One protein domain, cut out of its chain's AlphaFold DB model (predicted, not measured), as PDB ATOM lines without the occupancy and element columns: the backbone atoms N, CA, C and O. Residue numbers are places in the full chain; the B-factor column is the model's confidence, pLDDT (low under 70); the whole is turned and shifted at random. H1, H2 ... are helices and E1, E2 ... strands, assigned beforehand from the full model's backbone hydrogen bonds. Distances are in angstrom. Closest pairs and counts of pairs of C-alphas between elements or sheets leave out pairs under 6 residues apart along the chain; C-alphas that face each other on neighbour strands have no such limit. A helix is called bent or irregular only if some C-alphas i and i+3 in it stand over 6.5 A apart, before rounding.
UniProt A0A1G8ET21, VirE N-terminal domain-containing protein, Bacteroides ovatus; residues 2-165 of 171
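AT A GLANCE: This is residues 2 to 165 of the 171 residues of the protein "VirE N-terminal domain-containing protein" of Bacteroides ovatus (UniProt A0A1G8ET21). A three-stranded antiparallel sheet, E4, E6 and E5, forms the middle of the domain, with H5 over it and the long, kinked H6 passing its E4 edge. A second small antiparallel sheet, E2, E1 and E3, lies to one side with H2 between the two sheets, while the helical hairpin H3 and H4 makes one end of the longest axis and the loop around Asn 137 the other. The printed part has 164 residues, with six named helices and six named strands in the order H1 E1 E2 H2 H3 H4 E3 E4 H5 E5 E6 H6; the class is mixed, helices and strands. The whole is compact, with a radius of gyration of the C-alphas of 16.4 A and spans of 49 by 38 by 30 A.

IN THESE COORDINATES: H1, residues 2 to 9, begins at C-alpha 2 at (127.173, 166.506, 105.512) and is 10.7 A long. E1, residues 11 to 15, and E2, residues 24 to 27, form a hairpin. H2 is residues 28 to 36, H3 residues 41 to 52 with a length of 16.0 A, and H4 residues 56 to 64 with 12.4 A. E3, residues 68 to 70, is followed by residues 71 to 89 with no named element. E4, residues 90 to 95, begins at C-alpha 90 at (127.355, 160.822, 122.086) and is 16.1 A long. H5 is residues 102 to 110, E5 residues 115 to 120 and E6 residues 127 to 132, 16.9 A long. H6, residues 141 to 164, is 31.6 A long and ends at C-alpha 164 at (133.708, 176.883, 133.105).

HOW THE PARTS SIT: In the sheet that runs E4, E6, E5, strand beside strand, E6 is the inner strand and E4 and E5 are the edge strands. E4 and E6 are antiparallel at 156 degrees, with N 93 and O 129 2.8 A apart, within hydrogen-bond range. E5 and E6, a hairpin, are antiparallel at 163 degrees, with N 128 and O 119 at 2.8 A. E4, H5 and E5 form a split strand-helix-strand unit, two strands running the same way with E6 between them, and its crossover is right-handed. H5 has a height over the sheet of 9.0 A and lies over E6 and, only just, E5, with 3 C-alphas falling on E5; it runs along the strands, at 5 degrees to E6 on the local plane. The closest C-alphas of H5 and E5 are those of Tyr 110 and Ile 118, 6.8 A apart. H5 and H6 on one face of this sheet make two layers, helices and sheet. E4 and H6 are near each other, with 10 pairs of C-alphas within 10 A. H6 has a kink of 39 degrees near residue 148 and is irregular, with C-alphas 142 and 145 7.3 A apart. H5 and H6 are apart, but only just, at 8.4 A. In the other sheet E1 is the inner strand: E2 and E1 are antiparallel at 139 degrees, with N 12 and O 26 at 2.8 A, and E1 and E3 at 153 degrees, with N 15 and O 68 at 2.8 A. H2 is on this sheet, at the sheet's level with a height of 1.0 A, and only grazes the sheet E4 E6 E5 with residues 28 to 36. H1 touches H2, closest at the C-alphas of Leu 8 and Phe 29, 4.8 A apart; their lines are only just about perpendicular, at 70.2 degrees. H1 only just is on the sheet E4 E6 E5, with 5 pairs of C-alphas within 10 A, and only grazes it. H3, with residues 46 to 51 alone, touches H4 at a shallow tilt of 23 degrees, opposite ways, closest at the C-alphas of Ser 50 and Phe 59, 5.1 A apart. Every O i to N i+4 pair is within hydrogen-bond range in H1, H2, H3, H4 and H5; in H6 15 of 20 are.

THE WHOLE: The two C-alphas farthest apart are those of Tyr 53 and Asn 137, 49.5 A. The printed part has no cut. The link from E3 to E4, 19 residues, is long. The mean pLDDT of the printed part is 93.7, and residue 2 is under 70.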
ATOM      1  N   LYS A   2     127.292 167.988 105.473       62.09
ATOM      2  CA  LYS A   2     127.173 166.506 105.512       62.09
ATOM      3  C   LYS A   2     127.339 165.915 106.924       62.09
ATOM      4  O   LYS A   2     126.419 165.283 107.423       62.09
ATOM      5  N   GLN A   3     128.414 166.283 107.627       76.38
ATOM      6  CA  GLN A   3     128.686 165.801 108.991       76.38
ATOM      7  C   GLN A   3     127.546 166.087 109.987       76.38
ATOM      8  O   GLN A   3     127.207 165.237 110.801       76.38
ATOM      9  N   THR A   4     126.907 167.258 109.918       80.12
ATOM     10  CA  THR A   4     125.778 167.605 110.799       80.12
ATOM     11  C   THR A   4     124.558 166.724 110.536       80.12
ATOM     12  O   THR A   4     123.908 166.277 111.479       80.12
ATOM     13  N   ILE A   5     124.255 166.450 109.265       87.00
ATOM     14  CA  ILE A   5     123.149 165.569 108.871       87.00
ATOM     15  C   ILE A   5     123.412 164.143 109.371       87.00
ATOM     16  O   ILE A   5     122.514 163.523 109.940       87.00
ATOM     17  N   ASP A   6     124.648 163.659 109.248       90.62
ATOM     18  CA  ASP A   6     125.036 162.324 109.715       90.62
ATOM     19  C   ASP A   6     124.874 162.187 111.232       90.62
ATOM     20  O   ASP A   6     124.298 161.211 111.717       90.62
ATOM     21  N   ILE A   7     125.302 163.202 111.993       92.62
ATOM     22  CA  ILE A   7     125.114 163.262 113.448       92.62
ATOM     23  C   ILE A   7     123.622 163.202 113.802       92.62
ATOM     24  O   ILE A   7     123.216 162.401 114.644       92.62
ATOM     25  N   LEU A   8     122.795 164.017 113.147       95.31
ATOM     26  CA  LEU A   8     121.356 164.103 113.409       95.31
ATOM     27  C   LEU A   8     120.589 162.823 113.028       95.31
ATOM     28  O   LEU A   8     119.558 162.523 113.639       95.31
ATOM     29  N   ASN A   9     121.103 162.042 112.078       96.44
ATOM     30  CA  ASN A   9     120.528 160.765 111.654       96.44
ATOM     31  C   ASN A   9     120.960 159.564 112.509       96.44
ATOM     32  O   ASN A   9     120.408 158.473 112.330       96.44
ATOM     33  N   LYS A  10     121.892 159.736 113.461       96.44
ATOM     34  CA  LYS A  10     122.287 158.666 114.390       96.44
ATOM     35  C   LYS A  10     121.061 158.080 115.087       96.44
ATOM     36  O   LYS A  10     120.209 158.806 115.602       96.44
ATOM     37  N   LYS A  11     120.984 156.751 115.089       97.38
ATOM     38  CA  LYS A  11     119.934 155.981 115.760       97.38
ATOM     39  C   LYS A  11     120.350 155.718 117.204       97.38
ATOM     40  O   LYS A  11     121.463 155.266 117.443       97.38
ATOM     41  N   ILE A  12     119.438 155.964 118.132       97.31
ATOM     42  CA  ILE A  12     119.613 155.779 119.574       97.31
ATOM     43  C   ILE A  12     118.441 154.975 120.143       97.31
ATOM     44  O   ILE A  12     117.369 154.905 119.528       97.31
ATOM     45  N   SER A  13     118.633 154.390 121.323       97.44
ATOM     46  CA  SER A  13     117.566 153.687 122.036       97.44
ATOM     47  C   SER A  13     116.763 154.634 122.926       97.44
ATOM     48  O   SER A  13     117.318 155.460 123.652       97.44
ATOM     49  N   ILE A  14     115.442 154.475 122.916       97.38
ATOM     50  CA  ILE A  14     114.525 155.097 123.873       97.38
ATOM     51  C   ILE A  14     113.654 154.021 124.517       97.38
ATOM     52  O   ILE A  14     113.049 153.207 123.831       97.38
ATOM     53  N   PHE A  15     113.571 154.039 125.837       96.88
ATOM     54  CA  PHE A  15     112.728 153.161 126.636       96.88
ATOM     55  C   PHE A  15     111.563 153.974 127.194       96.88
ATOM     56  O   PHE A  15     111.730 155.159 127.503       96.88
ATOM     57  N   SER A  16     110.400 153.350 127.367       96.06
ATOM     58  CA  SER A  16     109.227 154.026 127.937       96.06
ATOM     59  C   SER A  16     109.470 154.496 129.380       96.06
ATOM     60  O   SER A  16     108.908 155.506 129.799       96.06
ATOM     61  N   SER A  17     110.357 153.818 130.113       95.50
ATOM     62  CA  SER A  17     110.753 154.128 131.484       95.50
ATOM     63  C   SER A  17     112.123 153.537 131.853       95.50
ATOM     64  O   SER A  17     112.734 152.748 131.119       95.50
ATOM     65  N   ILE A  18     112.612 153.859 133.055       93.62
ATOM     66  CA  ILE A  18     113.845 153.255 133.583       93.62
ATOM     67  C   ILE A  18     113.708 151.750 133.866       93.62
ATOM     68  O   ILE A  18     114.726 151.065 133.930       93.62
ATOM     69  N   LYS A  19     112.488 151.216 133.997       92.56
ATOM     70  CA  LYS A  19     112.255 149.796 134.306       92.56
ATOM     71  C   LYS A  19     112.166 148.910 133.062       92.56
ATOM     72  O   LYS A  19     112.465 147.728 133.158       92.56
ATOM     73  N   ASP A  20     111.804 149.475 131.914       94.19
ATOM     74  CA  ASP A  20     111.579 148.687 130.696       94.19
ATOM     75  C   ASP A  20     112.891 148.162 130.116       94.19
ATOM     76  O   ASP A  20     113.894 148.866 130.142       94.19
ATOM     77  N   LEU A  21     112.912 146.948 129.575       92.94
ATOM     78  CA  LEU A  21     114.122 146.377 128.967       92.94
ATOM     79  C   LEU A  21     114.120 146.457 127.442       92.94
ATOM     80  O   LEU A  21     115.178 146.336 126.835       92.94
ATOM     81  N   GLU A  22     112.958 146.710 126.846       93.81
ATOM     82  CA  GLU A  22     112.761 146.776 125.402       93.81
ATOM     83  C   GLU A  22     112.833 148.233 124.921       93.81
ATOM     84  O   GLU A  22     111.969 149.048 125.268       93.81
ATOM     85  N   PRO A  23     113.866 148.612 124.150       95.38
ATOM     86  CA  PRO A  23     113.963 149.928 123.562       95.38
ATOM     87  C   PRO A  23     113.223 149.995 122.228       95.38
ATOM     88  O   PRO A  23     113.255 149.084 121.404       95.38
ATOM     89  N   LEU A  24     112.679 151.170 121.949       96.06
ATOM     90  CA  LEU A  24     112.389 151.607 120.592       96.06
ATOM     91  C   LEU A  24     113.619 152.307 120.009       96.06
ATOM     92  O   LEU A  24     114.439 152.884 120.729       96.06
ATOM     93  N   THR A  25     113.731 152.303 118.683       96.62
ATOM     94  CA  THR A  25     114.748 153.089 117.975       96.62
ATOM     95  C   THR A  25     114.186 154.455 117.589       96.62
ATOM     96  O   THR A  25     113.102 154.554 117.017       96.62
ATOM     97  N   ILE A  26     114.948 155.517 117.845       97.94
ATOM     98  CA  ILE A  26     114.644 156.885 117.407       97.94
ATOM     99  C   ILE A  26     115.915 157.556 116.871       97.94
ATOM    100  O   ILE A  26     117.020 157.176 117.244       97.94
ATOM    101  N   THR A  27     115.787 158.533 115.971       98.06
ATOM    102  CA  THR A  27     116.938 159.336 115.529       98.06
ATOM    103  C   THR A  27     117.242 160.459 116.515       98.06
ATOM    104  O   THR A  27     116.338 160.959 117.198       98.06
ATOM    105  N   LEU A  28     118.500 160.907 116.543       98.00
ATOM    106  CA  LEU A  28     118.917 162.054 117.345       98.00
ATOM    107  C   LEU A  28     118.080 163.301 117.015       98.00
ATOM    108  O   LEU A  28     117.569 163.964 117.918       98.00
ATOM    109  N   PHE A  29     117.861 163.579 115.727       97.69
ATOM    110  CA  PHE A  29     116.998 164.672 115.281       97.69
ATOM    111  C   PHE A  29     115.605 164.597 115.906       97.69
ATOM    112  O   PHE A  29     115.121 165.573 116.478       97.69
ATOM    113  N   ASN A  30     114.959 163.431 115.828       98.38
ATOM    114  CA  ASN A  30     113.585 163.280 116.289       98.38
ATOM    115  C   ASN A  30     113.468 163.465 117.803       98.38
ATOM    116  O   ASN A  30     112.528 164.126 118.250       98.38
ATOM    117  N   ILE A  31     114.407 162.942 118.601       98.12
ATOM    118  CA  ILE A  31     114.351 163.134 120.055       98.12
ATOM    119  C   ILE A  31     114.631 164.587 120.457       98.12
ATOM    120  O   ILE A  31     113.888 165.144 121.267       98.12
ATOM    121  N   LEU A  32     115.620 165.245 119.843       97.50
ATOM    122  CA  LEU A  32     115.931 166.647 120.134       97.50
ATOM    123  C   LEU A  32     114.784 167.563 119.694       97.50
ATOM    124  O   LEU A  32     114.419 168.498 120.404       97.50
ATOM    125  N   ASN A  33     114.137 167.257 118.569       97.94
ATOM    126  CA  ASN A  33     112.959 167.983 118.106       97.94
ATOM    127  C   ASN A  33     111.753 167.778 119.041       97.94
ATOM    128  O   ASN A  33     110.992 168.721 119.252       97.94
ATOM    129  N   ARG A  34     111.589 166.593 119.656       98.12
ATOM    130  CA  ARG A  34     110.582 166.366 120.714       98.12
ATOM    131  C   ARG A  34     110.855 167.227 121.945       98.12
ATOM    132  O   ARG A  34     109.910 167.794 122.489       98.12
ATOM    133  N   PHE A  35     112.117 167.358 122.362       96.75
ATOM    134  CA  PHE A  35     112.493 168.254 123.462       96.75
ATOM    135  C   PHE A  35     112.193 169.712 123.109       96.75
ATOM    136  O   PHE A  35     111.493 170.389 123.858       96.75
ATOM    137  N   ARG A  36     112.632 170.164 121.929       96.12
ATOM    138  CA  ARG A  36     112.404 171.527 121.426       96.12
ATOM    139  C   ARG A  36     110.921 171.891 121.332       96.12
ATOM    140  O   ARG A  36     110.559 173.023 121.616       96.12
ATOM    141  N   LYS A  37     110.068 170.943 120.930       97.69
ATOM    142  CA  LYS A  37     108.613 171.131 120.796       97.69
ATOM    143  C   LYS A  37     107.830 170.928 122.100       97.69
ATOM    144  O   LYS A  37     106.606 170.955 122.061       97.69
ATOM    145  N   GLY A  38     108.493 170.666 123.228       96.69
ATOM    146  CA  GLY A  38     107.807 170.481 124.511       96.69
ATOM    147  C   GLY A  38     106.982 169.192 124.610       96.69
ATOM    148  O   GLY A  38     106.078 169.106 125.434       96.69
ATOM    149  N   TYR A  39     107.291 168.151 123.827       97.56
ATOM    150  CA  TYR A  39     106.498 166.909 123.789       97.56
ATOM    151  C   TYR A  39     106.301 166.266 125.179       97.56
ATOM    152  O   TYR A  39     105.261 165.679 125.468       97.56
ATOM    153  N   TYR A  40     107.290 166.401 126.069       96.38
ATOM    154  CA  TYR A  40     107.247 165.853 127.429       96.38
ATOM    155  C   TYR A  40     106.842 166.876 128.504       96.38
ATOM    156  O   TYR A  40     106.861 166.543 129.689       96.38
ATOM    157  N   GLU A  41     106.458 168.101 128.137       96.19
ATOM    158  CA  GLU A  41     106.249 169.215 129.074       96.19
ATOM    159  C   GLU A  41     105.230 168.885 130.169       96.19
ATOM    160  O   GLU A  41     105.492 169.120 131.348       96.19
ATOM    161  N   ASN A  42     104.115 168.238 129.821       96.62
ATOM    162  CA  ASN A  42     103.109 167.818 130.799       96.62
ATOM    163  C   ASN A  42     103.666 166.834 131.845       96.62
ATOM    164  O   ASN A  42     103.347 166.945 133.033       96.62
ATOM    165  N   HIS A  43     104.501 165.878 131.426       96.06
ATOM    166  CA  HIS A  43     105.134 164.909 132.326       96.06
ATOM    167  C   HIS A  43     106.199 165.584 133.198       96.06
ATOM    168  O   HIS A  43     106.231 165.372 134.410       96.06
ATOM    169  N   ILE A  44     107.013 166.461 132.609       97.00
ATOM    170  CA  ILE A  44     108.036 167.231 133.324       97.00
ATOM    171  C   ILE A  44     107.403 168.178 134.349       97.00
ATOM    172  O   ILE A  44     107.831 168.205 135.500       97.00
ATOM    173  N   ARG A  45     106.329 168.892 133.996       96.81
ATOM    174  CA  ARG A  45     105.577 169.748 134.928       96.81
ATOM    175  C   ARG A  45     105.059 168.947 136.119       96.81
ATOM    176  O   ARG A  45     105.197 169.376 137.259       96.81
ATOM    177  N   LYS A  46     104.515 167.752 135.875       96.06
ATOM    178  CA  LYS A  46     104.065 166.829 136.928       96.06
ATOM    179  C   LYS A  46     105.198 166.390 137.857       96.06
ATOM    180  O   LYS A  46     104.940 166.251 139.049       96.06
ATOM    181  N   VAL A  47     106.405 166.162 137.335       96.44
ATOM    182  CA  VAL A  47     107.602 165.839 138.132       96.44
ATOM    183  C   VAL A  47     108.011 167.037 138.987       96.44
ATOM    184  O   VAL A  47     108.120 166.915 140.204       96.44
ATOM    185  N   ARG A  48     108.157 168.216 138.375       95.62
ATOM    186  CA  ARG A  48     108.586 169.446 139.060       95.62
ATOM    187  C   ARG A  48     107.606 169.892 140.141       95.62
ATOM    188  O   ARG A  48     108.028 170.255 141.233       95.62
ATOM    189  N   ASN A  49     106.302 169.784 139.887       95.88
ATOM    190  CA  ASN A  49     105.281 170.103 140.885       95.88
ATOM    191  C   ASN A  49     105.396 169.203 142.123       95.88
ATOM    192  O   ASN A  49     105.305 169.703 143.235       95.88
ATOM    193  N   SER A  50     105.653 167.899 141.961       94.06
ATOM    194  CA  SER A  50     105.844 166.999 143.109       94.06
ATOM    195  C   SER A  50     107.039 167.395 143.977       94.06
ATOM    196  O   SER A  50     106.966 167.254 145.193       94.06
ATOM    197  N   LEU A  51     108.104 167.936 143.377       90.56
ATOM    198  CA  LEU A  51     109.237 168.479 144.126       90.56
ATOM    199  C   LEU A  51     108.867 169.782 144.851       90.56
ATOM    200  O   LEU A  51     109.175 169.927 146.026       90.56
ATOM    201  N   ARG A  52     108.137 170.687 144.184       90.25
ATOM    202  CA  ARG A  52     107.656 171.956 144.763       90.25
ATOM    203  C   ARG A  52     106.756 171.758 145.989       90.25
ATOM    204  O   ARG A  52     106.782 172.581 146.893       90.25
ATOM    205  N   TYR A  53     105.971 170.681 146.018       91.38
ATOM    206  CA  TYR A  53     105.102 170.324 147.146       91.38
ATOM    207  C   TYR A  53     105.762 169.335 148.132       91.38
ATOM    208  O   TYR A  53     105.055 168.593 148.810       91.38
ATOM    209  N   ASN A  54     107.103 169.269 148.177       87.75
ATOM    210  CA  ASN A  54     107.899 168.411 149.078       87.75
ATOM    211  C   ASN A  54     107.504 166.921 149.078       87.75
ATOM    212  O   ASN A  54     107.770 166.172 150.015       87.75
ATOM    213  N   SER A  55     106.891 166.451 147.991       92.12
ATOM    214  CA  SER A  55     106.442 165.070 147.836       92.12
ATOM    215  C   SER A  55     107.555 164.231 147.205       92.12
ATOM    216  O   SER A  55     107.447 163.786 146.059       92.12
ATOM    217  N   HIS A  56     108.661 164.046 147.933       91.62
ATOM    218  CA  HIS A  56     109.888 163.436 147.399       91.62
ATOM    219  C   HIS A  56     109.690 162.014 146.858       91.62
ATOM    220  O   HIS A  56     110.291 161.656 145.845       91.62
ATOM    221  N   GLU A  57     108.838 161.206 147.486       94.75
ATOM    222  CA  GLU A  57     108.520 159.863 146.995       94.75
ATOM    223  C   GLU A  57     107.800 159.915 145.640       94.75
ATOM    224  O   GLU A  57     108.239 159.287 144.674       94.75
ATOM    225  N   ILE A  58     106.763 160.752 145.535       94.38
ATOM    226  CA  ILE A  58     106.005 160.965 144.297       94.38
ATOM    227  C   ILE A  58     106.920 161.517 143.199       94.38
ATOM    228  O   ILE A  58     106.835 161.096 142.045       94.38
ATOM    229  N   PHE A  59     107.825 162.436 143.544       94.75
ATOM    230  CA  PHE A  59     108.837 162.944 142.623       94.75
ATOM    231  C   PHE A  59     109.708 161.810 142.064       94.75
ATOM    232  O   PHE A  59     109.854 161.701 140.843       94.75
ATOM    233  N   ARG A  60     110.254 160.942 142.928       94.12
ATOM    234  CA  ARG A  60     111.097 159.809 142.511       94.12
ATOM    235  C   ARG A  60     110.324 158.834 141.627       94.12
ATOM    236  O   ARG A  60     110.849 158.429 140.591       94.12
ATOM    237  N   ASP A  61     109.094 158.482 141.995       95.50
ATOM    238  CA  ASP A  61     108.253 157.584 141.197       95.50
ATOM    239  C   ASP A  61     107.951 158.175 139.812       95.50
ATOM    240  O   ASP A  61     108.192 157.533 138.789       95.50
ATOM    241  N   ARG A  62     107.535 159.444 139.748       95.69
ATOM    242  CA  ARG A  62     107.265 160.121 138.471       95.69
ATOM    243  C   ARG A  62     108.513 160.244 137.602       95.69
ATOM    244  O   ARG A  62     108.414 160.028 136.398       95.69
ATOM    245  N   LYS A  63     109.679 160.540 138.189       94.81
ATOM    246  CA  LYS A  63     110.958 160.597 137.459       94.81
ATOM    247  C   LYS A  63     111.292 159.239 136.831       94.81
ATOM    248  O   LYS A  63     111.705 159.206 135.678       94.81
ATOM    249  N   LYS A  64     111.055 158.125 137.537       95.25
ATOM    250  CA  LYS A  64     111.286 156.760 137.020       95.25
ATOM    251  C   LYS A  64     110.381 156.394 135.836       95.25
ATOM    252  O   LYS A  64     110.773 155.550 135.035       95.25
ATOM    253  N   ARG A  65     109.200 157.013 135.724       95.69
ATOM    254  CA  ARG A  65     108.235 156.808 134.626       95.69
ATOM    255  C   ARG A  65     108.504 157.677 133.393       95.69
ATOM    256  O   ARG A  65     107.791 157.541 132.405       95.69
ATOM    257  N   LEU A  66     109.463 158.602 133.452       96.44
ATOM    258  CA  LEU A  66     109.854 159.358 132.266       96.44
ATOM    259  C   LEU A  66     110.548 158.428 131.263       96.44
ATOM    260  O   LEU A  66     111.299 157.547 131.692       96.44
ATOM    261  N   PRO A  67     110.379 158.668 129.951       96.12
ATOM    262  CA  PRO A  67     111.150 157.960 128.945       96.12
ATOM    263  C   PRO A  67     112.647 158.114 129.187       96.12
ATOM    264  O   PRO A  67     113.144 159.222 129.409       96.12
ATOM    265  N   LEU A  68     113.364 156.996 129.122       95.31
ATOM    266  CA  LEU A  68     114.815 156.967 129.223       95.31
ATOM    267  C   LEU A  68     115.393 156.953 127.813       95.31
ATOM    268  O   LEU A  68     115.127 156.035 127.043       95.31
ATOM    269  N   VAL A  69     116.202 157.951 127.481       96.12
ATOM    270  CA  VAL A  69     116.903 158.020 126.197       96.12
ATOM    271  C   VAL A  69     118.362 157.666 126.436       96.12
ATOM    272  O   VAL A  69     119.031 158.350 127.206       96.12
ATOM    273  N   SER A  70     118.855 156.625 125.768       95.50
ATOM    274  CA  SER A  70     120.277 156.302 125.773       95.50
ATOM    275  C   SER A  70     120.941 156.941 124.565       95.50
ATOM    276  O   SER A  70     120.818 156.452 123.446       95.50
ATOM    277  N   PHE A  71     121.597 158.080 124.777       96.62
ATOM    278  CA  PHE A  71     122.255 158.794 123.686       96.62
ATOM    279  C   PHE A  71     123.527 158.091 123.230       96.62
ATOM    280  O   PHE A  71     123.778 158.094 122.031       96.62
ATOM    281  N   SER A  72     124.280 157.482 124.152       94.62
ATOM    282  CA  SER A  72     125.585 156.861 123.895       94.62
ATOM    283  C   SER A  72     125.518 155.635 122.997       94.62
ATOM    284  O   SER A  72     126.497 155.318 122.331       94.62
ATOM    285  N   GLY A  73     124.361 154.987 122.885       93.06
ATOM    286  CA  GLY A  73     124.165 153.989 121.848       93.06
ATOM    287  C   GLY A  73     122.831 153.285 121.889       93.06
ATOM    288  O   GLY A  73     121.869 153.733 122.520       93.06
ATOM    289  N   ARG A  74     122.770 152.174 121.159       94.19
ATOM    290  CA  ARG A  74     121.576 151.337 121.080       94.19
ATOM    291  C   ARG A  74     121.764 150.041 121.853       94.19
ATOM    292  O   ARG A  74     122.877 149.591 122.104       94.19
ATOM    293  N   PHE A  75     120.635 149.467 122.229       93.12
ATOM    294  CA  PHE A  75     120.526 148.260 123.034       93.12
ATOM    295  C   PHE A  75     119.427 147.367 122.453       93.12
ATOM    296  O   PHE A  75     118.573 147.852 121.709       93.12
ATOM    297  N   PHE A  76     119.435 146.084 122.816       87.31
ATOM    298  CA  PHE A  76     118.386 145.130 122.438       87.31
ATOM    299  C   PHE A  76     117.422 144.828 123.585       87.31
ATOM    300  O   PHE A  76     116.273 145.233 123.526       87.31
ATOM    301  N   LEU A  77     117.875 144.128 124.628       88.19
ATOM    302  CA  LEU A  77     117.055 143.737 125.787       88.19
ATOM    303  C   LEU A  77     117.769 144.053 127.107       88.19
ATOM    304  O   LEU A  77     117.738 143.283 128.067       88.19
ATOM    305  N   SER A  78     118.501 145.164 127.143       87.50
ATOM    306  CA  SER A  78     119.252 145.577 128.324       87.50
ATOM    307  C   SER A  78     119.578 147.068 128.311       87.50
ATOM    308  O   SER A  78     119.295 147.786 127.356       87.50
ATOM    309  N   LYS A  79     120.177 147.533 129.409       86.12
ATOM    310  CA  LYS A  79     120.763 148.877 129.559       86.12
ATOM    311  C   LYS A  79     122.200 148.802 130.077       86.12
ATOM    312  O   LYS A  79     122.729 149.778 130.598       86.12
ATOM    313  N   ARG A  80     122.805 147.611 130.041       88.94
ATOM    314  CA  ARG A  80     124.144 147.389 130.593       88.94
ATOM    315  C   ARG A  80     125.163 147.945 129.611       88.94
ATOM    316  O   ARG A  80     125.121 147.585 128.442       88.94
ATOM    317  N   LYS A  81     126.084 148.785 130.088       88.06
ATOM    318  CA  LYS A  81     127.088 149.465 129.252       88.06
ATOM    319  C   LYS A  81     127.897 148.509 128.361       88.06
ATOM    320  O   LYS A  81     128.129 148.812 127.201       88.06
ATOM    321  N   ASN A  82     128.204 147.313 128.860       87.88
ATOM    322  CA  ASN A  82     128.920 146.261 128.131       87.88
ATOM    323  C   ASN A  82     128.056 145.447 127.142       87.88
ATOM    324  O   ASN A  82     128.533 144.469 126.580       87.88
ATOM    325  N   GLN A  83     126.780 145.796 126.966       90.25
ATOM    326  CA  GLN A  83     125.847 145.165 126.020       90.25
ATOM    327  C   GLN A  83     125.310 146.173 124.994       90.25
ATOM    328  O   GLN A  83     124.236 145.986 124.417       90.25
ATOM    329  N   ILE A  84     126.040 147.269 124.805       91.25
ATOM    330  CA  ILE A  84     125.774 148.243 123.758       91.25
ATOM    331  C   ILE A  84     125.964 147.595 122.380       91.25
ATOM    332  O   ILE A  84     126.899 146.833 122.154       91.25
ATOM    333  N   PHE A  85     125.050 147.888 121.462       88.56
ATOM    334  CA  PHE A  85     125.095 147.459 120.069       88.56
ATOM    335  C   PHE A  85     124.804 148.682 119.198       88.56
ATOM    336  O   PHE A  85     123.660 149.074 118.979       88.56
ATOM    337  N   GLY A  86     125.830 149.363 118.721       92.06
ATOM    338  CA  GLY A  86     125.744 150.656 118.053       92.06
ATOM    339  C   GLY A  86     126.101 151.798 118.986       92.06
ATOM    340  O   GLY A  86     125.209 152.563 119.361       92.06
ATOM    341  N   TYR A  87     127.381 151.916 119.326       95.44
ATOM    342  CA  TYR A  87     127.929 153.100 119.985       95.44
ATOM    343  C   TYR A  87     127.830 154.326 119.059       95.44
ATOM    344  O   TYR A  87     128.071 154.249 117.853       95.44
ATOM    345  N   THR A  88     127.406 155.471 119.589       95.44
ATOM    346  CA  THR A  88     127.069 156.656 118.773       95.44
ATOM    347  C   THR A  88     128.080 157.787 118.893       95.44
ATOM    348  O   THR A  88     127.954 158.759 118.139       95.44
ATOM    349  N   ASN A  89     129.059 157.660 119.792       95.50
ATOM    350  CA  ASN A  89     129.984 158.715 120.214       95.50
ATOM    351  C   ASN A  89     129.275 159.925 120.848       95.50
ATOM    352  O   ASN A  89     129.803 161.028 120.836       95.50
ATOM    353  N   LEU A  90     128.063 159.758 121.375       96.19
ATOM    354  CA  LEU A  90     127.355 160.822 122.086       96.19
ATOM    355  C   LEU A  90     127.492 160.631 123.595       96.19
ATOM    356  O   LEU A  90     127.357 159.518 124.098       96.19
ATOM    357  N   MET A  91     127.676 161.725 124.324       96.69
ATOM    358  CA  MET A  91     127.697 161.721 125.787       96.69
ATOM    359  C   MET A  91     126.769 162.804 126.319       96.69
ATOM    360  O   MET A  91     126.741 163.925 125.807       96.69
ATOM    361  N   VAL A  92     125.980 162.446 127.331       96.75
ATOM    362  CA  VAL A  92     125.176 163.408 128.083       96.75
ATOM    363  C   VAL A  92     125.994 163.854 129.280       96.75
ATOM    364  O   VAL A  92     126.512 163.024 130.008       96.75
ATOM    365  N   LEU A  93     126.078 165.156 129.495       96.38
ATOM    366  CA  LEU A  93     126.660 165.742 130.692       96.38
ATOM    367  C   LEU A  93     125.526 166.007 131.674       96.38
ATOM    368  O   LEU A  93     124.536 166.637 131.287       96.38
ATOM    369  N   ASP A  94     125.651 165.520 132.906       94.94
ATOM    370  CA  ASP A  94     124.740 165.865 133.995       94.94
ATOM    371  C   ASP A  94     125.359 166.980 134.836       94.94
ATOM    372  O   ASP A  94     126.422 166.802 135.425       94.94
ATOM    373  N   LEU A  95     124.722 168.149 134.818       94.25
ATOM    374  CA  LEU A  95     125.157 169.361 135.507       94.25
ATOM    375  C   LEU A  95     124.140 169.651 136.612       94.25
ATOM    376  O   LEU A  95     123.211 170.445 136.424       94.25
ATOM    377  N   ASP A  96     124.290 168.970 137.741       87.00
ATOM    378  CA  ASP A  96     123.492 169.198 138.943       87.00
ATOM    379  C   ASP A  96     124.239 170.125 139.929       87.00
ATOM    380  O   ASP A  96     125.372 170.539 139.692       87.00
ATOM    381  N   HIS A  97     123.573 170.514 141.023       80.06
ATOM    382  CA  HIS A  97     124.150 171.357 142.085       80.06
ATOM    383  C   HIS A  97     124.727 172.706 141.608       80.06
ATOM    384  O   HIS A  97     125.741 173.182 142.112       80.06
ATOM    385  N   LEU A  98     124.065 173.340 140.637       86.38
ATOM    386  CA  LEU A  98     124.486 174.633 140.102       86.38
ATOM    387  C   LEU A  98     124.194 175.760 141.109       86.38
ATOM    388  O   LEU A  98     123.034 176.043 141.402       86.38
ATOM    389  N   GLU A  99     125.247 176.399 141.625       77.06
ATOM    390  CA  GLU A  99     125.147 177.521 142.578       77.06
ATOM    391  C   GLU A  99     124.736 178.836 141.898       77.06
ATOM    392  O   GLU A  99     123.991 179.637 142.462       77.06
ATOM    393  N   ASN A 100     125.197 179.044 140.660       77.00
ATOM    394  CA  ASN A 100     124.832 180.206 139.854       77.00
ATOM    395  C   ASN A 100     123.474 180.003 139.168       77.00
ATOM    396  O   ASN A 100     122.969 178.887 139.029       77.00
ATOM    397  N   SER A 101     122.908 181.098 138.657       88.56
ATOM    398  CA  SER A 101     121.700 181.070 137.831       88.56
ATOM    399  C   SER A 101     121.824 180.035 136.705       88.56
ATOM    400  O   SER A 101     122.681 180.129 135.824       88.56
ATOM    401  N   ILE A 102     120.913 179.055 136.711       90.88
ATOM    402  CA  ILE A 102     120.814 178.002 135.687       90.88
ATOM    403  C   ILE A 102     120.738 178.607 134.281       90.88
ATOM    404  O   ILE A 102     121.294 178.054 133.334       90.88
ATOM    405  N   ASN A 103     120.055 179.743 134.126       91.25
ATOM    406  CA  ASN A 103     119.932 180.400 132.829       91.25
ATOM    407  C   ASN A 103     121.269 180.977 132.355       91.25
ATOM    408  O   ASN A 103     121.586 180.837 131.177       91.25
ATOM    409  N   ASP A 104     122.073 181.543 133.252       92.25
ATOM    410  CA  ASP A 104     123.355 182.164 132.899       92.25
ATOM    411  C   ASP A 104     124.383 181.095 132.522       92.25
ATOM    412  O   ASP A 104     125.068 181.202 131.499       92.25
ATOM    413  N   ILE A 105     124.417 179.991 133.279       93.94
ATOM    414  CA  ILE A 105     125.222 178.814 132.930       93.94
ATOM    415  C   ILE A 105     124.769 178.253 131.581       93.94
ATOM    416  O   ILE A 105     125.596 177.960 130.719       93.94
ATOM    417  N   LYS A 106     123.455 178.140 131.358       95.19
ATOM    418  CA  LYS A 106     122.919 177.647 130.089       95.19
ATOM    419  C   LYS A 106     123.340 178.527 128.912       95.19
ATOM    420  O   LYS A 106     123.712 177.973 127.885       95.19
ATOM    421  N   GLN A 107     123.289 179.854 129.042       93.56
ATOM    422  CA  GLN A 107     123.741 180.783 127.996       93.56
ATOM    423  C   GLN A 107     125.247 180.676 127.745       93.56
ATOM    424  O   GLN A 107     125.693 180.698 126.600       93.56
ATOM    425  N   THR A 108     126.031 180.489 128.805       93.12
ATOM    426  CA  THR A 108     127.483 180.301 128.705       93.12
ATOM    427  C   THR A 108     127.827 179.021 127.936       93.12
ATOM    428  O   THR A 108     128.627 179.051 127.002       93.12
ATOM    429  N   LEU A 109     127.176 177.907 128.279       95.06
ATOM    430  CA  LEU A 109     127.361 176.613 127.618       95.06
ATOM    431  C   LEU A 109     126.752 176.568 126.211       95.06
ATOM    432  O   LEU A 109     127.235 175.827 125.363       95.06
ATOM    433  N   TYR A 110     125.714 177.358 125.932       93.50
ATOM    434  CA  TYR A 110     125.098 177.431 124.604       93.50
ATOM    435  C   TYR A 110     126.095 177.849 123.512       93.50
ATOM    436  O   TYR A 110     125.972 177.406 122.374       93.50
ATOM    437  N   ASN A 111     127.097 178.657 123.868       92.31
ATOM    438  CA  ASN A 111     128.145 179.109 122.954       92.31
ATOM    439  C   ASN A 111     129.362 178.166 122.904       92.31
ATOM    440  O   ASN A 111     130.357 178.490 122.252       92.31
ATOM    441  N   ASP A 112     129.333 177.026 123.603       95.44
ATOM    442  CA  ASP A 112     130.432 176.067 123.545       95.44
ATOM    443  C   ASP A 112     130.441 175.325 122.194       95.44
ATOM    444  O   ASP A 112     129.436 174.716 121.822       95.44
ATOM    445  N   PRO A 113     131.568 175.320 121.455       92.50
ATOM    446  CA  PRO A 113     131.625 174.736 120.117       92.50
ATOM    447  C   PRO A 113     131.542 173.202 120.097       92.50
ATOM    448  O   PRO A 113     131.346 172.622 119.027       92.50
ATOM    449  N   HIS A 114     131.704 172.529 121.239       92.94
ATOM    450  CA  HIS A 114     131.641 171.073 121.339       92.94
ATOM    451  C   HIS A 114     130.250 170.571 121.752       92.94
ATOM    452  O   HIS A 114     129.927 169.402 121.519       92.94
ATOM    453  N   LEU A 115     129.399 171.431 122.318       95.12
ATOM    454  CA  LEU A 115     128.053 171.051 122.738       95.12
ATOM    455  C   LEU A 115     127.058 171.108 121.570       95.12
ATOM    456  O   LEU A 115     126.902 172.110 120.881       95.12
ATOM    457  N   LEU A 116     126.332 170.010 121.371       95.00
ATOM    458  CA  LEU A 116     125.290 169.879 120.352       95.00
ATOM    459  C   LEU A 116     123.927 170.396 120.816       95.00
ATOM    460  O   LEU A 116     123.112 170.836 120.006       95.00
ATOM    461  N   ALA A 117     123.627 170.242 122.104       95.94
ATOM    462  CA  ALA A 117     122.343 170.615 122.678       95.94
ATOM    463  C   ALA A 117     122.465 170.806 124.189       95.94
ATOM    464  O   ALA A 117     123.285 170.164 124.840       95.94
ATOM    465  N   ILE A 118     121.591 171.645 124.745       97.00
ATOM    466  CA  ILE A 118     121.484 171.881 126.182       97.00
ATOM    467  C   ILE A 118     120.024 172.072 126.596       97.00
ATOM    468  O   ILE A 118     119.252 172.775 125.936       97.00
ATOM    469  N   TRP A 119     119.620 171.443 127.696       96.06
ATOM    470  CA  TRP A 119     118.260 171.515 128.229       96.06
ATOM    471  C   TRP A 119     118.243 171.450 129.757       96.06
ATOM    472  O   TRP A 119     119.201 171.030 130.395       96.06
ATOM    473  N   ALA A 120     117.136 171.886 130.360       94.75
ATOM    474  CA  ALA A 120     116.944 171.769 131.802       94.75
ATOM    475  C   ALA A 120     116.718 170.305 132.199       94.75
ATOM    476  O   ALA A 120     115.955 169.593 131.536       94.75
ATOM    477  N   SER A 121     117.324 169.871 133.303       94.31
ATOM    478  CA  SER A 121     117.134 168.523 133.835       94.31
ATOM    479  C   SER A 121     115.662 168.284 134.240       94.31
ATOM    480  O   SER A 121     114.872 169.236 134.381       94.31
ATOM    481  N   PRO A 122     115.231 167.020 134.432       93.81
ATOM    482  CA  PRO A 122     113.851 166.727 134.818       93.81
ATOM    483  C   PRO A 122     113.398 167.416 136.113       93.81
ATOM    484  O   PRO A 122     112.239 167.824 136.204       93.81
ATOM    485  N   SER A 123     114.299 167.593 137.088       92.56
ATOM    486  CA  SER A 123     114.013 168.341 138.324       92.56
ATOM    487  C   SER A 123     113.855 169.841 138.073       92.56
ATOM    488  O   SER A 123     113.137 170.506 138.810       92.56
ATOM    489  N   GLY A 124     114.485 170.368 137.018       91.75
ATOM    490  CA  GLY A 124     114.581 171.803 136.754       91.75
ATOM    491  C   GLY A 124     115.616 172.523 137.622       91.75
ATOM    492  O   GLY A 124     115.705 173.737 137.524       91.75
ATOM    493  N   LEU A 125     116.375 171.787 138.440       91.38
ATOM    494  CA  LEU A 125     117.410 172.322 139.335       91.38
ATOM    495  C   LEU A 125     118.831 172.188 138.765       91.38
ATOM    496  O   LEU A 125     119.791 172.590 139.406       91.38
ATOM    497  N   GLY A 126     118.951 171.614 137.572       94.12
ATOM    498  CA  GLY A 126     120.217 171.411 136.883       94.12
ATOM    499  C   GLY A 126     120.037 171.473 135.373       94.12
ATOM    500  O   GLY A 126     118.931 171.688 134.850       94.12
ATOM    501  N   LEU A 127     121.131 171.254 134.661       96.12
ATOM    502  CA  LEU A 127     121.189 171.215 133.209       96.12
ATOM    503  C   LEU A 127     121.648 169.841 132.742       96.12
ATOM    504  O   LEU A 127     122.313 169.090 133.446       96.12
ATOM    505  N   LYS A 128     121.287 169.524 131.509       96.12
ATOM    506  CA  LYS A 128     121.888 168.438 130.756       96.12
ATOM    507  C   LYS A 128     122.382 168.989 129.439       96.12
ATOM    508  O   LYS A 128     121.676 169.774 128.802       96.12
ATOM    509  N   ALA A 129     123.569 168.572 129.034       97.12
ATOM    510  CA  ALA A 129     124.139 168.928 127.745       97.12
ATOM    511  C   ALA A 129     124.508 167.669 126.964       97.12
ATOM    512  O   ALA A 129     124.722 166.614 127.549       97.12
ATOM    513  N   LEU A 130     124.552 167.766 125.641       97.56
ATOM    514  CA  LEU A 130     124.947 166.677 124.757       97.56
ATOM    515  C   LEU A 130     126.217 167.076 124.019       97.56
ATOM    516  O   LEU A 130     126.234 168.126 123.381       97.56
ATOM    517  N   VAL A 131     127.235 166.225 124.046       96.44
ATOM    518  CA  VAL A 131     128.491 166.401 123.306       96.44
ATOM    519  C   VAL A 131     128.672 165.262 122.302       96.44
ATOM    520  O   VAL A 131     128.250 164.129 122.550       96.44
ATOM    521  N   MET A 132     129.276 165.572 121.152       95.06
ATOM    522  CA  MET A 132     129.779 164.572 120.207       95.06
ATOM    523  C   MET A 132     131.262 164.346 120.462       95.06
ATOM    524  O   MET A 132     132.066 165.268 120.337       95.06
ATOM    525  N   LEU A 133     131.611 163.109 120.774       95.12
ATOM    526  CA  LEU A 133     132.970 162.675 121.015       95.12
ATOM    527  C   LEU A 133     133.671 162.374 119.692       95.12
ATOM    528  O   LEU A 133     133.076 161.867 118.732       95.12
ATOM    529  N   LYS A 134     134.960 162.686 119.664       93.12
ATOM    530  CA  LYS A 134     135.888 162.292 118.613       93.12
ATOM    531  C   LYS A 134     137.052 161.593 119.291       93.12
ATOM    532  O   LYS A 134     137.517 162.065 120.323       93.12
ATOM    533  N   TYR A 135     137.460 160.481 118.711       93.12
ATOM    534  CA  TYR A 135     138.562 159.672 119.194       93.12
ATOM    535  C   TYR A 135     139.637 159.668 118.125       93.12
ATOM    536  O   TYR A 135     139.312 159.535 116.944       93.12
ATOM    537  N   ASP A 136     140.881 159.833 118.549       91.44
ATOM    538  CA  ASP A 136     142.024 159.806 117.638       91.44
ATOM    539  C   ASP A 136     142.384 158.367 117.249       91.44
ATOM    540  O   ASP A 136     142.824 158.119 116.129       91.44
ATOM    541  N   ASN A 137     142.135 157.416 118.156       92.00
ATOM    542  CA  ASN A 137     142.394 155.996 117.954       92.00
ATOM    543  C   ASN A 137     141.096 155.223 117.705       92.00
ATOM    544  O   ASN A 137     140.055 155.501 118.306       92.00
ATOM    545  N   GLU A 138     141.184 154.208 116.849       92.44
ATOM    546  CA  GLU A 138     140.120 153.225 116.678       92.44
ATOM    547  C   GLU A 138     140.100 152.239 117.854       92.44
ATOM    548  O   GLU A 138     141.131 151.912 118.440       92.44
ATOM    549  N   PHE A 139     138.909 151.746 118.181       94.62
ATOM    550  CA  PHE A 139     138.692 150.701 119.175       94.62
ATOM    551  C   PHE A 139     137.525 149.820 118.740       94.62
ATOM    552  O   PHE A 139     136.641 150.244 117.988       94.62
ATOM    553  N   GLU A 140     137.510 148.581 119.220       94.06
ATOM    554  CA  GLU A 140     136.399 147.678 118.956       94.06
ATOM    555  C   GLU A 140     135.132 148.141 119.683       94.06
ATOM    556  O   GLU A 140     135.170 148.607 120.821       94.06
ATOM    557  N   GLU A 141     133.968 147.949 119.062       90.81
ATOM    558  CA  GLU A 141     132.689 148.366 119.645       90.81
ATOM    559  C   GLU A 141     132.422 147.741 121.025       90.81
ATOM    560  O   GLU A 141     131.864 148.395 121.904       90.81
ATOM    561  N   LYS A 142     132.876 146.505 121.259       91.38
ATOM    562  CA  LYS A 142     132.738 145.828 122.560       91.38
ATOM    563  C   LYS A 142     133.456 146.572 123.700       91.38
ATOM    564  O   LYS A 142     133.044 146.456 124.855       91.38
ATOM    565  N   ASP A 143     134.487 147.346 123.365       94.88
ATOM    566  CA  ASP A 143     135.321 148.109 124.294       94.88
ATOM    567  C   ASP A 143     134.878 149.578 124.379       94.88
ATOM    568  O   ASP A 143     135.418 150.353 125.170       94.88
ATOM    569  N   SER A 144     133.840 149.975 123.632       95.06
ATOM    570  CA  SER A 144     133.385 151.367 123.580       95.06
ATOM    571  C   SER A 144     132.988 151.915 124.946       95.06
ATOM    572  O   SER A 144     133.173 153.097 125.211       95.06
ATOM    573  N   TRP A 145     132.436 151.074 125.826       93.69
ATOM    574  CA  TRP A 145     132.065 151.483 127.181       93.69
ATOM    575  C   TRP A 145     133.291 151.778 128.052       93.69
ATOM    576  O   TRP A 145     133.220 152.682 128.879       93.69
ATOM    577  N   ILE A 146     134.403 151.065 127.839       95.00
ATOM    578  CA  ILE A 146     135.668 151.278 128.553       95.00
ATOM    579  C   ILE A 146     136.218 152.639 128.145       95.00
ATOM    580  O   ILE A 146     136.434 153.506 128.986       95.00
ATOM    581  N   VAL A 147     136.361 152.862 126.841       95.75
ATOM    582  CA  VAL A 147     136.892 154.117 126.298       95.75
ATOM    583  C   VAL A 147     135.978 155.303 126.653       95.75
ATOM    584  O   VAL A 147     136.449 156.387 126.999       95.75
ATOM    585  N   HIS A 148     134.654 155.121 126.636       94.81
ATOM    586  CA  HIS A 148     133.702 156.157 127.053       94.81
ATOM    587  C   HIS A 148     133.894 156.581 128.517       94.81
ATOM    588  O   HIS A 148     133.871 157.771 128.823       94.81
ATOM    589  N   GLU A 149     134.074 155.616 129.417       94.44
ATOM    590  CA  GLU A 149     134.129 155.840 130.864       94.44
ATOM    591  C   GLU A 149     135.513 156.260 131.360       94.44
ATOM    592  O   GLU A 149     135.612 157.129 132.223       94.44
ATOM    593  N   TYR A 150     136.575 155.667 130.816       95.06
ATOM    594  CA  TYR A 150     137.939 155.846 131.314       95.06
ATOM    595  C   TYR A 150     138.772 156.841 130.504       95.06
ATOM    596  O   TYR A 150     139.774 157.326 131.021       95.06
ATOM    597  N   GLU A 151     138.353 157.198 129.286       95.06
ATOM    598  CA  GLU A 151     139.051 158.203 128.471       95.06
ATOM    599  C   GLU A 151     138.171 159.425 128.209       95.06
ATOM    600  O   GLU A 151     138.505 160.542 128.609       95.06
ATOM    601  N   ALA A 152     137.006 159.225 127.583       96.00
ATOM    602  CA  ALA A 152     136.171 160.343 127.159       96.00
ATOM    603  C   ALA A 152     135.577 161.119 128.337       96.00
ATOM    604  O   ALA A 152     135.645 162.347 128.345       96.00
ATOM    605  N   PHE A 153     134.993 160.439 129.331       96.62
ATOM    606  CA  PHE A 153     134.365 161.128 130.458       96.62
ATOM    607  C   PHE A 153     135.371 161.983 131.251       96.62
ATOM    608  O   PHE A 153     135.081 163.165 131.448       96.62
ATOM    609  N   PRO A 154     136.564 161.480 131.639       96.88
ATOM    610  CA  PRO A 154     137.591 162.306 132.269       96.88
ATOM    611  C   PRO A 154     137.995 163.510 131.418       96.88
ATOM    612  O   PRO A 154     138.023 164.623 131.934       96.88
ATOM    613  N   ALA A 155     138.215 163.323 130.112       96.88
ATOM    614  CA  ALA A 155     138.591 164.416 129.220       96.88
ATOM    615  C   ALA A 155     137.508 165.506 129.140       96.88
ATOM    616  O   ALA A 155     137.809 166.696 129.244       96.88
ATOM    617  N   VAL A 156     136.233 165.120 129.007       97.19
ATOM    618  CA  VAL A 156     135.124 166.087 128.976       97.19
ATOM    619  C   VAL A 156     134.935 166.757 130.335       97.19
ATOM    620  O   VAL A 156     134.735 167.971 130.391       97.19
ATOM    621  N   ARG A 157     135.030 166.006 131.436       97.06
ATOM    622  CA  ARG A 157     134.962 166.554 132.797       97.06
ATOM    623  C   ARG A 157     136.039 167.610 133.009       97.06
ATOM    624  O   ARG A 157     135.725 168.703 133.475       97.06
ATOM    625  N   ASP A 158     137.278 167.303 132.648       97.56
ATOM    626  CA  ASP A 158     138.416 168.196 132.849       97.56
ATOM    627  C   ASP A 158     138.287 169.448 131.973       97.56
ATOM    628  O   ASP A 158     138.485 170.555 132.468       97.56
ATOM    629  N   TYR A 159     137.840 169.306 130.721       97.50
ATOM    630  CA  TYR A 159     137.526 170.438 129.846       97.50
ATOM    631  C   TYR A 159     136.460 171.368 130.448       97.50
ATOM    632  O   TYR A 159     136.670 172.579 130.549       97.50
ATOM    633  N   ILE A 160     135.324 170.813 130.883       96.75
ATOM    634  CA  ILE A 160     134.228 171.592 131.472       96.75
ATOM    635  C   ILE A 160     134.679 172.267 132.772       96.75
ATOM    636  O   ILE A 160     134.367 173.442 132.997       96.75
ATOM    637  N   LYS A 161     135.468 171.569 133.596       96.12
ATOM    638  CA  LYS A 161     136.011 172.123 134.834       96.12
ATOM    639  C   LYS A 161     136.997 173.253 134.570       96.12
ATOM    640  O   LYS A 161     136.880 174.304 135.186       96.12
ATOM    641  N   GLN A 162     137.939 173.078 133.651       97.69
ATOM    642  CA  GLN A 162     138.952 174.094 133.353       97.69
ATOM    643  C   GLN A 162     138.345 175.338 132.701       97.69
ATOM    644  O   GLN A 162     138.697 176.456 133.066       97.69
ATOM    645  N   LYS A 163     137.414 175.159 131.757       96.94
ATOM    646  CA  LYS A 163     136.849 176.272 130.987       96.94
ATOM    647  C   LYS A 163     135.742 177.025 131.723       96.94
ATOM    648  O   LYS A 163     135.631 178.238 131.571       96.94
ATOM    649  N   TYR A 164     134.919 176.318 132.498       94.56
ATOM    650  CA  TYR A 164     133.708 176.883 133.105       94.56
ATOM    651  C   TYR A 164     133.671 176.789 134.633       94.56
ATOM    652  O   TYR A 164     132.741 177.307 135.246       94.56
ATOM    653  N   ASN A 165     134.651 176.128 135.257       94.06
ATOM    654  CA  ASN A 165     134.648 175.794 136.684       94.06
ATOM    655  C   ASN A 165     133.410 174.987 137.134       94.06
ATOM    656  O   ASN A 165     133.038 175.002 138.306       94.06
TER     657      ASN A 165